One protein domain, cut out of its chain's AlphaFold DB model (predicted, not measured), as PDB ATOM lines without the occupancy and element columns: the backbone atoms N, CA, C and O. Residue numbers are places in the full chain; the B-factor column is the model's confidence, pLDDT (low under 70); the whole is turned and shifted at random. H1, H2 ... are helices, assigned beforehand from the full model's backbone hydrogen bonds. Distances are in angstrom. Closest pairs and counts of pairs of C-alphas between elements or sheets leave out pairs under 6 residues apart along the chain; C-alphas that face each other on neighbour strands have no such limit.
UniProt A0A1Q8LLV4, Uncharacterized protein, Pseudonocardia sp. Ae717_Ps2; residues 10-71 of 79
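AT A GLANCE: This is residues 10 to 71 of the 79 residues of an uncharacterized protein of Pseudonocardia sp. Ae717_Ps2 (UniProt A0A1Q8LLV4). One long helix, H1, reaches out as an arm from a small, loose head made by two shorter helices, H2 and H3. H2 makes a corner with the last part of H1, and the link after H2 folds back so that H3 begins near the first residues of H2; residues 10 to 28 of H1 stick out, and this arm makes most of the length. The printed part has 62 residues with three named helices, in the order H1, H2, H3, and no named strand; the class is all helix. The whole is extended, with a radius of gyration of the C-alphas of 17.6 A, and its C-alphas span 52 by 29 by 15 A, a flat outline.

HOW THE PARTS SIT: H1, residues 10 to 35, is close to but not clearly touching H2, residues 39 to 50; their closest C-alphas are those of Gly 33 and Leu 39, 7.7 A apart. Their lines are about perpendicular, at 81 degrees. H2 is also close to but not clearly touching H3, residues 59 to 71, with the C-alphas of Tyr 40 and Glu 59 the closest, 6.4 A apart. These two lines are about perpendicular too, at 79 degrees. H1 and H3 are apart. In H1, H2 and H3 every O i to N i+4 pair is within hydrogen-bond range.

IN THESE COORDINATES: H1 measures 37.4 A from C-alpha 10 at (7.241, 36.403, -28.707) to C-alpha 35 at (-13.658, 26.134, 0.528). H2 measures 16.1 A. H3 measures 18.5 A and ends with C-alpha 71 at (-25.241, 17.342, 11.801).

THE WHOLE: The two C-alphas farthest apart are those of Pro 10 and Glu 71, 55.3 A. The printed part has no cut. The link from H1 to H2 is tight, with 3 residues, and that from H2 to H3 is short, with 8. Mean pLDDT of the printed part is 86.5; residues 10 to 12 are under 70.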
ATOM      1  N   PRO A  10       8.184  37.506 -28.947       69.00
ATOM      2  CA  PRO A  10       7.241  36.403 -28.707       69.00
ATOM      3  C   PRO A  10       7.640  35.469 -27.550       69.00
ATOM      4  O   PRO A  10       6.784  34.989 -26.811       69.00
ATOM      5  N   VAL A  11       8.940  35.276 -27.307       69.31
ATOM      6  CA  VAL A  11       9.460  34.475 -26.181       69.31
ATOM      7  C   VAL A  11       9.184  35.133 -24.815       69.31
ATOM      8  O   VAL A  11       8.877  34.451 -23.832       69.31
ATOM      9  N   GLY A  12       9.238  36.467 -24.748       68.56
ATOM     10  CA  GLY A  12       8.910  37.244 -23.552       68.56
ATOM     11  C   GLY A  12       7.424  37.162 -23.204       68.56
ATOM     12  O   GLY A  12       7.080  36.907 -22.050       68.56
ATOM     13  N   ALA A  13       6.551  37.277 -24.210       71.56
ATOM     14  CA  ALA A  13       5.105  37.117 -24.042       71.56
ATOM     15  C   ALA A  13       4.728  35.705 -23.553       71.56
ATOM     16  O   ALA A  13       3.945  35.565 -22.614       71.56
ATOM     17  N   LEU A  14       5.347  34.656 -24.109       73.62
ATOM     18  CA  LEU A  14       5.118  33.265 -23.698       73.62
ATOM     19  C   LEU A  14       5.585  32.981 -22.263       73.62
ATOM     20  O   LEU A  14       4.906  32.280 -21.516       73.62
ATOM     21  N   THR A  15       6.708  33.562 -21.837       78.00
ATOM     22  CA  THR A  15       7.211  33.396 -20.462       78.00
ATOM     23  C   THR A  15       6.318  34.108 -19.444       78.00
ATOM     24  O   THR A  15       6.051  33.579 -18.360       78.00
ATOM     25  N   VAL A  16       5.824  35.304 -19.785       76.94
ATOM     26  CA  VAL A  16       4.846  36.031 -18.963       76.94
ATOM     27  C   VAL A  16       3.540  35.240 -18.869       76.94
ATOM     28  O   VAL A  16       3.042  35.055 -17.760       76.94
ATOM     29  N   ALA A  17       3.045  34.697 -19.985       80.69
ATOM     30  CA  ALA A  17       1.846  33.860 -20.026       80.69
ATOM     31  C   ALA A  17       1.994  32.559 -19.212       80.69
ATOM     32  O   ALA A  17       1.100  32.182 -18.459       80.69
ATOM     33  N   ALA A  18       3.140  31.881 -19.291       83.25
ATOM     34  CA  ALA A  18       3.393  30.686 -18.488       83.25
ATOM     35  C   ALA A  18       3.387  31.006 -16.982       83.25
ATOM     36  O   ALA A  18       2.784  30.289 -16.183       83.25
ATOM     37  N   ARG A  19       4.008  32.125 -16.584       85.31
ATOM     38  CA  ARG A  19       4.038  32.574 -15.185       85.31
ATOM     39  C   ARG A  19       2.660  32.974 -14.662       85.31
ATOM     40  O   ARG A  19       2.362  32.689 -13.502       85.31
ATOM     41  N   THR A  20       1.828  33.627 -15.472       89.12
ATOM     42  CA  THR A  20       0.455  33.966 -15.069       89.12
ATOM     43  C   THR A  20      -0.394  32.712 -14.901       89.12
ATOM     44  O   THR A  20      -1.053  32.585 -13.874       89.12
ATOM     45  N   LEU A  21      -0.307  31.740 -15.814       89.69
ATOM     46  CA  LEU A  21      -1.021  30.465 -15.685       89.69
ATOM     47  C   LEU A  21      -0.620  29.687 -14.424       89.69
ATOM     48  O   LEU A  21      -1.490  29.188 -13.712       89.69
ATOM     49  N   THR A  22       0.674  29.622 -14.099       92.50
ATOM     50  CA  THR A  22       1.140  28.978 -12.858       92.50
ATOM     51  C   THR A  22       0.577  29.662 -11.612       92.50
ATOM     52  O   THR A  22       0.146  28.983 -10.684       92.50
ATOM     53  N   ARG A  23       0.518  31.000 -11.595       91.31
ATOM     54  CA  ARG A  23      -0.077  31.754 -10.477       91.31
ATOM     55  C   ARG A  23      -1.581  31.529 -10.354       91.31
ATOM     56  O   ARG A  23      -2.069  31.377  -9.240       91.31
ATOM     57  N   LEU A  24      -2.302  31.477 -11.473       93.19
ATOM     58  CA  LEU A  24      -3.741  31.205 -11.474       93.19
ATOM     59  C   LEU A  24      -4.051  29.797 -10.951       93.19
ATOM     60  O   LEU A  24      -4.979  29.642 -10.163       93.19
ATOM     61  N   ARG A  25      -3.248  28.790 -11.318       90.62
ATOM     62  CA  ARG A  25      -3.371  27.428 -10.767       90.62
ATOM     63  C   ARG A  25      -3.118  27.399  -9.264       90.62
ATOM     64  O   ARG A  25      -3.949  26.888  -8.528       90.62
ATOM     65  N   ALA A  26      -2.040  28.035  -8.804       89.56
ATOM     66  CA  ALA A  26      -1.744  28.117  -7.374       89.56
ATOM     67  C   ALA A  26      -2.873  28.804  -6.581       89.56
ATOM     68  O   ALA A  26      -3.224  28.352  -5.494       89.56
ATOM     69  N   LEU A  27      -3.473  29.866  -7.133       91.25
ATOM     70  CA  LEU A  27      -4.619  30.538  -6.517       91.25
ATOM     71  C   LEU A  27      -5.861  29.639  -6.478       91.25
ATOM     72  O   LEU A  27      -6.554  29.606  -5.467       91.25
ATOM     73  N   HIS A  28      -6.134  28.906  -7.558       88.12
ATOM     74  CA  HIS A  28      -7.235  27.949  -7.624       88.12
ATOM     75  C   HIS A  28      -7.075  26.820  -6.597       88.12
ATOM     76  O   HIS A  28      -8.027  26.505  -5.887       88.12
ATOM     77  N   ASP A  29      -5.877  26.252  -6.474       84.31
ATOM     78  CA  ASP A  29      -5.605  25.164  -5.532       84.31
ATOM     79  C   ASP A  29      -5.696  25.652  -4.082       84.31
ATOM     80  O   ASP A  29      -6.304  24.996  -3.234       84.31
ATOM     81  N   TRP A  30      -5.184  26.856  -3.807       84.44
ATOM     82  CA  TRP A  30      -5.378  27.519  -2.519       84.44
ATOM     83  C   TRP A  30      -6.864  27.753  -2.219       84.44
ATOM     84  O   TRP A  30      -7.328  27.431  -1.126       84.44
ATOM     85  N   TRP A  31      -7.633  28.255  -3.189       86.12
ATOM     86  CA  TRP A  31      -9.061  28.520  -3.015       86.12
ATOM     87  C   TRP A  31      -9.861  27.235  -2.787       86.12
ATOM     88  O   TRP A  31     -10.700  27.201  -1.887       86.12
ATOM     89  N   ARG A  32      -9.541  26.150  -3.509       82.31
ATOM     90  CA  ARG A  32     -10.072  24.801  -3.245       82.31
ATOM     91  C   ARG A  32      -9.783  24.353  -1.814       82.31
ATOM     92  O   ARG A  32     -10.681  23.823  -1.169       82.31
ATOM     93  N   GLY A  33      -8.576  24.627  -1.320       78.69
ATOM     94  CA  GLY A  33      -8.183  24.408   0.070       78.69
ATOM     95  C   GLY A  33      -9.039  25.169   1.085       78.69
ATOM     96  O   GLY A  33      -9.403  24.616   2.122       78.69
ATOM     97  N   VAL A  34      -9.377  26.426   0.785       81.38
ATOM     98  CA  VAL A  34     -10.172  27.305   1.662       81.38
ATOM     99  C   VAL A  34     -11.637  26.883   1.720       81.38
ATOM    100  O   VAL A  34     -12.206  26.808   2.806       81.38
ATOM    101  N   ILE A  35     -12.254  26.581   0.573       82.62
ATOM    102  CA  ILE A  35     -13.658  26.134   0.528       82.62
ATOM    103  C   ILE A  35     -13.820  24.662   0.938       82.62
ATOM    104  O   ILE A  35     -14.941  24.176   1.072       82.62
ATOM    105  N   GLY A  36     -12.710  23.940   1.115       78.56
ATOM    106  CA  GLY A  36     -12.698  22.519   1.441       78.56
ATOM    107  C   GLY A  36     -13.010  21.602   0.253       78.56
ATOM    108  O   GLY A  36     -13.311  20.428   0.439       78.56
ATOM    109  N   ALA A  37     -12.916  22.085  -0.985       78.94
ATOM    110  CA  ALA A  37     -13.092  21.241  -2.166       78.94
ATOM    111  C   ALA A  37     -11.982  20.178  -2.312       78.94
ATOM    112  O   ALA A  37     -12.155  19.226  -3.064       78.94
ATOM    113  N   ASP A  38     -10.863  20.319  -1.594       82.88
ATOM    114  CA  ASP A  38      -9.752  19.358  -1.559       82.88
ATOM    115  C   ASP A  38      -9.848  18.338  -0.405       82.88
ATOM    116  O   ASP A  38      -8.950  17.521  -0.201       82.88
ATOM    117  N   LEU A  39     -10.934  18.356   0.375       88.19
ATOM    118  CA  LEU A  39     -11.092  17.469   1.531       88.19
ATOM    119  C   LEU A  39     -11.144  15.987   1.145       88.19
ATOM    120  O   LEU A  39     -10.626  15.149   1.887       88.19
ATOM    121  N   TYR A  40     -11.732  15.669  -0.011       89.88
ATOM    122  CA  TYR A  40     -11.737  14.303  -0.534       89.88
ATOM    123  C   TYR A  40     -10.331  13.851  -0.955       89.88
ATOM    124  O   TYR A  40      -9.906  12.755  -0.593       89.88
ATOM    125  N   ASP A  41      -9.560  14.722  -1.612       90.06
ATOM    126  CA  ASP A  41      -8.172  14.436  -1.996       90.06
ATOM    127  C   ASP A  41      -7.301  14.159  -0.758       90.06
ATOM    128  O   ASP A  41      -6.543  13.186  -0.719       90.06
ATOM    129  N   ARG A  42      -7.468  14.958   0.307       89.75
ATOM    130  CA  ARG A  42      -6.805  14.727   1.604       89.75
ATOM    131  C   ARG A  42      -7.236  13.411   2.253       89.75
ATOM    132  O   ARG A  42      -6.403  12.741   2.859       89.75
ATOM    133  N   TYR A  43      -8.509  13.028   2.137       91.62
ATOM    134  CA  TYR A  43      -8.992  11.729   2.611       91.62
ATOM    135  C   TYR A  43      -8.314  10.574   1.869       91.62
ATOM    136  O   TYR A  43      -7.872   9.628   2.515       91.62
ATOM    137  N   LEU A  44      -8.171  10.660   0.544       92.06
ATOM    138  CA  LEU A  44      -7.488   9.633  -0.243       92.06
ATOM    139  C   LEU A  44      -5.998   9.533   0.102       92.06
ATOM    140  O   LEU A  44      -5.473   8.429   0.237       92.06
ATOM    141  N   ASP A  45      -5.313  10.665   0.268       91.69
ATOM    142  CA  ASP A  45      -3.913  10.687   0.706       91.69
ATOM    143  C   ASP A  45      -3.753  10.086   2.111       91.69
ATOM    144  O   ASP A  45      -2.890   9.230   2.315       91.69
ATOM    145  N   HIS A  46      -4.640  10.434   3.048       91.75
ATOM    146  CA  HIS A  46      -4.678   9.809   4.368       91.75
ATOM    147  C   HIS A  46      -4.926   8.300   4.268       91.75
ATOM    148  O   HIS A  46      -4.166   7.523   4.831       91.75
ATOM    149  N   HIS A  47      -5.921   7.867   3.492       92.19
ATOM    150  CA  HIS A  47      -6.247   6.454   3.303       92.19
ATOM    151  C   HIS A  47      -5.061   5.655   2.745       92.19
ATOM    152  O   HIS A  47      -4.769   4.556   3.217       92.19
ATOM    153  N   ARG A  48      -4.342   6.225   1.767       90.19
ATOM    154  CA  ARG A  48      -3.127   5.630   1.193       90.19
ATOM    155  C   ARG A  48      -2.000   5.513   2.217       90.19
ATOM    156  O   ARG A  48      -1.316   4.497   2.233       90.19
ATOM    157  N   ARG A  49      -1.795   6.536   3.052       93.06
ATOM    158  CA  ARG A  49      -0.746   6.545   4.089       93.06
ATOM    159  C   ARG A  49      -1.071   5.634   5.269       93.06
ATOM    160  O   ARG A  49      -0.159   5.037   5.827       93.06
ATOM    161  N   SER A  50      -2.347   5.519   5.628       90.56
ATOM    162  CA  SER A  50      -2.819   4.681   6.733       90.56
ATOM    163  C   SER A  50      -2.776   3.184   6.413       90.56
ATOM    164  O   SER A  50      -2.876   2.375   7.328       90.56
ATOM    165  N   GLY A  51      -2.609   2.803   5.139       82.38
ATOM    166  CA  GLY A  51      -2.458   1.401   4.740       82.38
ATOM    167  C   GLY A  51      -3.713   0.561   4.980       82.38
ATOM    168  O   GLY A  51      -3.606  -0.612   5.323       82.38
ATOM    169  N   HIS A  52      -4.901   1.159   4.848       86.31
ATOM    170  CA  HIS A  52      -6.155   0.425   4.993       86.31
ATOM    171  C   HIS A  52      -6.307  -0.635   3.895       86.31
ATOM    172  O   HIS A  52      -6.094  -0.353   2.718       86.31
ATOM    173  N   ASP A  53      -6.723  -1.834   4.302       83.00
ATOM    174  CA  ASP A  53      -6.880  -3.008   3.429       83.00
ATOM    175  C   ASP A  53      -8.231  -3.025   2.681       83.00
ATOM    176  O   ASP A  53      -8.495  -3.867   1.826       83.00
ATOM    177  N   HIS A  54      -9.115  -2.075   2.997       86.88
ATOM    178  CA  HIS A  54     -10.392  -1.886   2.314       86.88
ATOM    179  C   HIS A  54     -10.284  -0.785   1.247       86.88
ATOM    180  O   HIS A  54      -9.476   0.132   1.388       86.88
ATOM    181  N   PRO A  55     -11.106  -0.820   0.183       89.56
ATOM    182  CA  PRO A  55     -11.133   0.264  -0.790       89.56
ATOM    183  C   PRO A  55     -11.546   1.596  -0.132       89.56
ATOM    184  O   PRO A  55     -12.336   1.597   0.820       89.56
ATOM    185  N   PRO A  56     -11.037   2.739  -0.632       91.94
ATOM    186  CA  PRO A  56     -11.484   4.047  -0.173       91.94
ATOM    187  C   PRO A  56     -12.946   4.284  -0.564       91.94
ATOM    188  O   PRO A  56     -13.429   3.785  -1.581       91.94
ATOM    189  N   MET A  57     -13.645   5.097   0.228       92.44
ATOM    190  CA  MET A  57     -15.010   5.528  -0.076       92.44
ATOM    191  C   MET A  57     -15.059   6.331  -1.380       92.44
ATOM    192  O   MET A  57     -14.130   7.080  -1.708       92.44
ATOM    193  N   SER A  58     -16.187   6.241  -2.090       92.38
ATOM    194  CA  SER A  58     -16.455   7.160  -3.198       92.38
ATOM    195  C   SER A  58     -16.634   8.592  -2.686       92.38
ATOM    196  O   SER A  58     -17.026   8.822  -1.540       92.38
ATOM    197  N   GLU A  59     -16.396   9.577  -3.549       89.50
ATOM    198  CA  GLU A  59     -16.535  10.996  -3.204       89.50
ATOM    199  C   GLU A  59     -17.924  11.327  -2.634       89.50
ATOM    200  O   GLU A  59     -18.059  11.985  -1.602       89.50
ATOM    201  N   ARG A  60     -18.983  10.799  -3.256       90.31
ATOM    202  CA  ARG A  60     -20.362  11.000  -2.795       90.31
ATOM    203  C   ARG A  60     -20.598  10.415  -1.401       90.31
ATOM    204  O   ARG A  60     -21.312  11.011  -0.600       90.31
ATOM    205  N   GLU A  61     -20.050   9.237  -1.115       92.88
ATOM    206  CA  GLU A  61     -20.157   8.612   0.208       92.88
ATOM    207  C   GLU A  61     -19.422   9.416   1.267       92.88
ATOM    208  O   GLU A  61     -20.001   9.684   2.319       92.88
ATOM    209  N   TYR A  62     -18.208   9.869   0.949       92.69
ATOM    210  CA  TYR A  62     -17.421  10.729   1.820       92.69
ATOM    211  C   TYR A  62     -18.207  11.978   2.232       92.69
ATOM    212  O   TYR A  62     -18.338  12.263   3.424       92.69
ATOM    213  N   TRP A  63     -18.804  12.685   1.266       90.50
ATOM    214  CA  TRP A  63     -19.588  13.885   1.556       90.50
ATOM    215  C   TRP A  63     -20.842  13.595   2.380       90.50
ATOM    216  O   TRP A  63     -21.124  14.335   3.319       90.50
ATOM    217  N   ARG A  64     -21.559  12.497   2.103       93.75
ATOM    218  CA  ARG A  64     -22.724  12.098   2.912       93.75
ATOM    219  C   ARG A  64     -22.347  11.824   4.365       93.75
ATOM    220  O   ARG A  64     -22.976  12.378   5.261       93.75
ATOM    221  N   VAL A  65     -21.323  11.001   4.595       93.00
ATOM    222  CA  VAL A  65     -20.855  10.654   5.948       93.00
ATOM    223  C   VAL A  65     -20.367  11.900   6.681       93.00
ATOM    224  O   VAL A  65     -20.684  12.093   7.851       93.00
ATOM    225  N   ARG A  66     -19.639  12.778   5.990       89.62
ATOM    226  CA  ARG A  66     -19.139  14.025   6.569       89.62
ATOM    227  C   ARG A  66     -20.264  14.975   6.973       89.62
ATOM    228  O   ARG A  66     -20.193  15.550   8.056       89.62
ATOM    229  N   THR A  67     -21.272  15.162   6.125       89.94
ATOM    230  CA  THR A  67     -22.435  15.995   6.461       89.94
ATOM    231  C   THR A  67     -23.194  15.402   7.640       89.94
ATOM    232  O   THR A  67     -23.421  16.113   8.613       89.94
ATOM    233  N   ALA A  68     -23.467  14.093   7.617       92.12
ATOM    234  CA  ALA A  68     -24.117  13.405   8.731       92.12
ATOM    235  C   ALA A  68     -23.334  13.570  10.043       92.12
ATOM    236  O   ALA A  68     -23.923  13.850  11.081       92.12
ATOM    237  N   TYR A  69     -22.000  13.474   9.992       88.81
ATOM    238  CA  TYR A  69     -21.140  13.706  11.150       88.81
ATOM    239  C   TYR A  69     -21.232  15.146  11.673       88.81
ATOM    240  O   TYR A  69     -21.242  15.344  12.886       88.81
ATOM    241  N   GLN A  70     -21.296  16.150  10.793       87.50
ATOM    242  CA  GLN A  70     -21.451  17.552  11.202       87.50
ATOM    243  C   GLN A  70     -22.827  17.829  11.815       87.50
ATOM    244  O   GLN A  70     -22.918  18.547  12.808       87.50
ATOM    245  N   GLU A  71     -23.881  17.233  11.264       87.62
ATOM    246  CA  GLU A  71     -25.241  17.342  11.801       87.62
ATOM    247  C   GLU A  71     -25.370  16.648  13.163       87.62
ATOM    248  O   GLU A  71     -25.988  17.192  14.078       87.62
TER     249      GLU A  71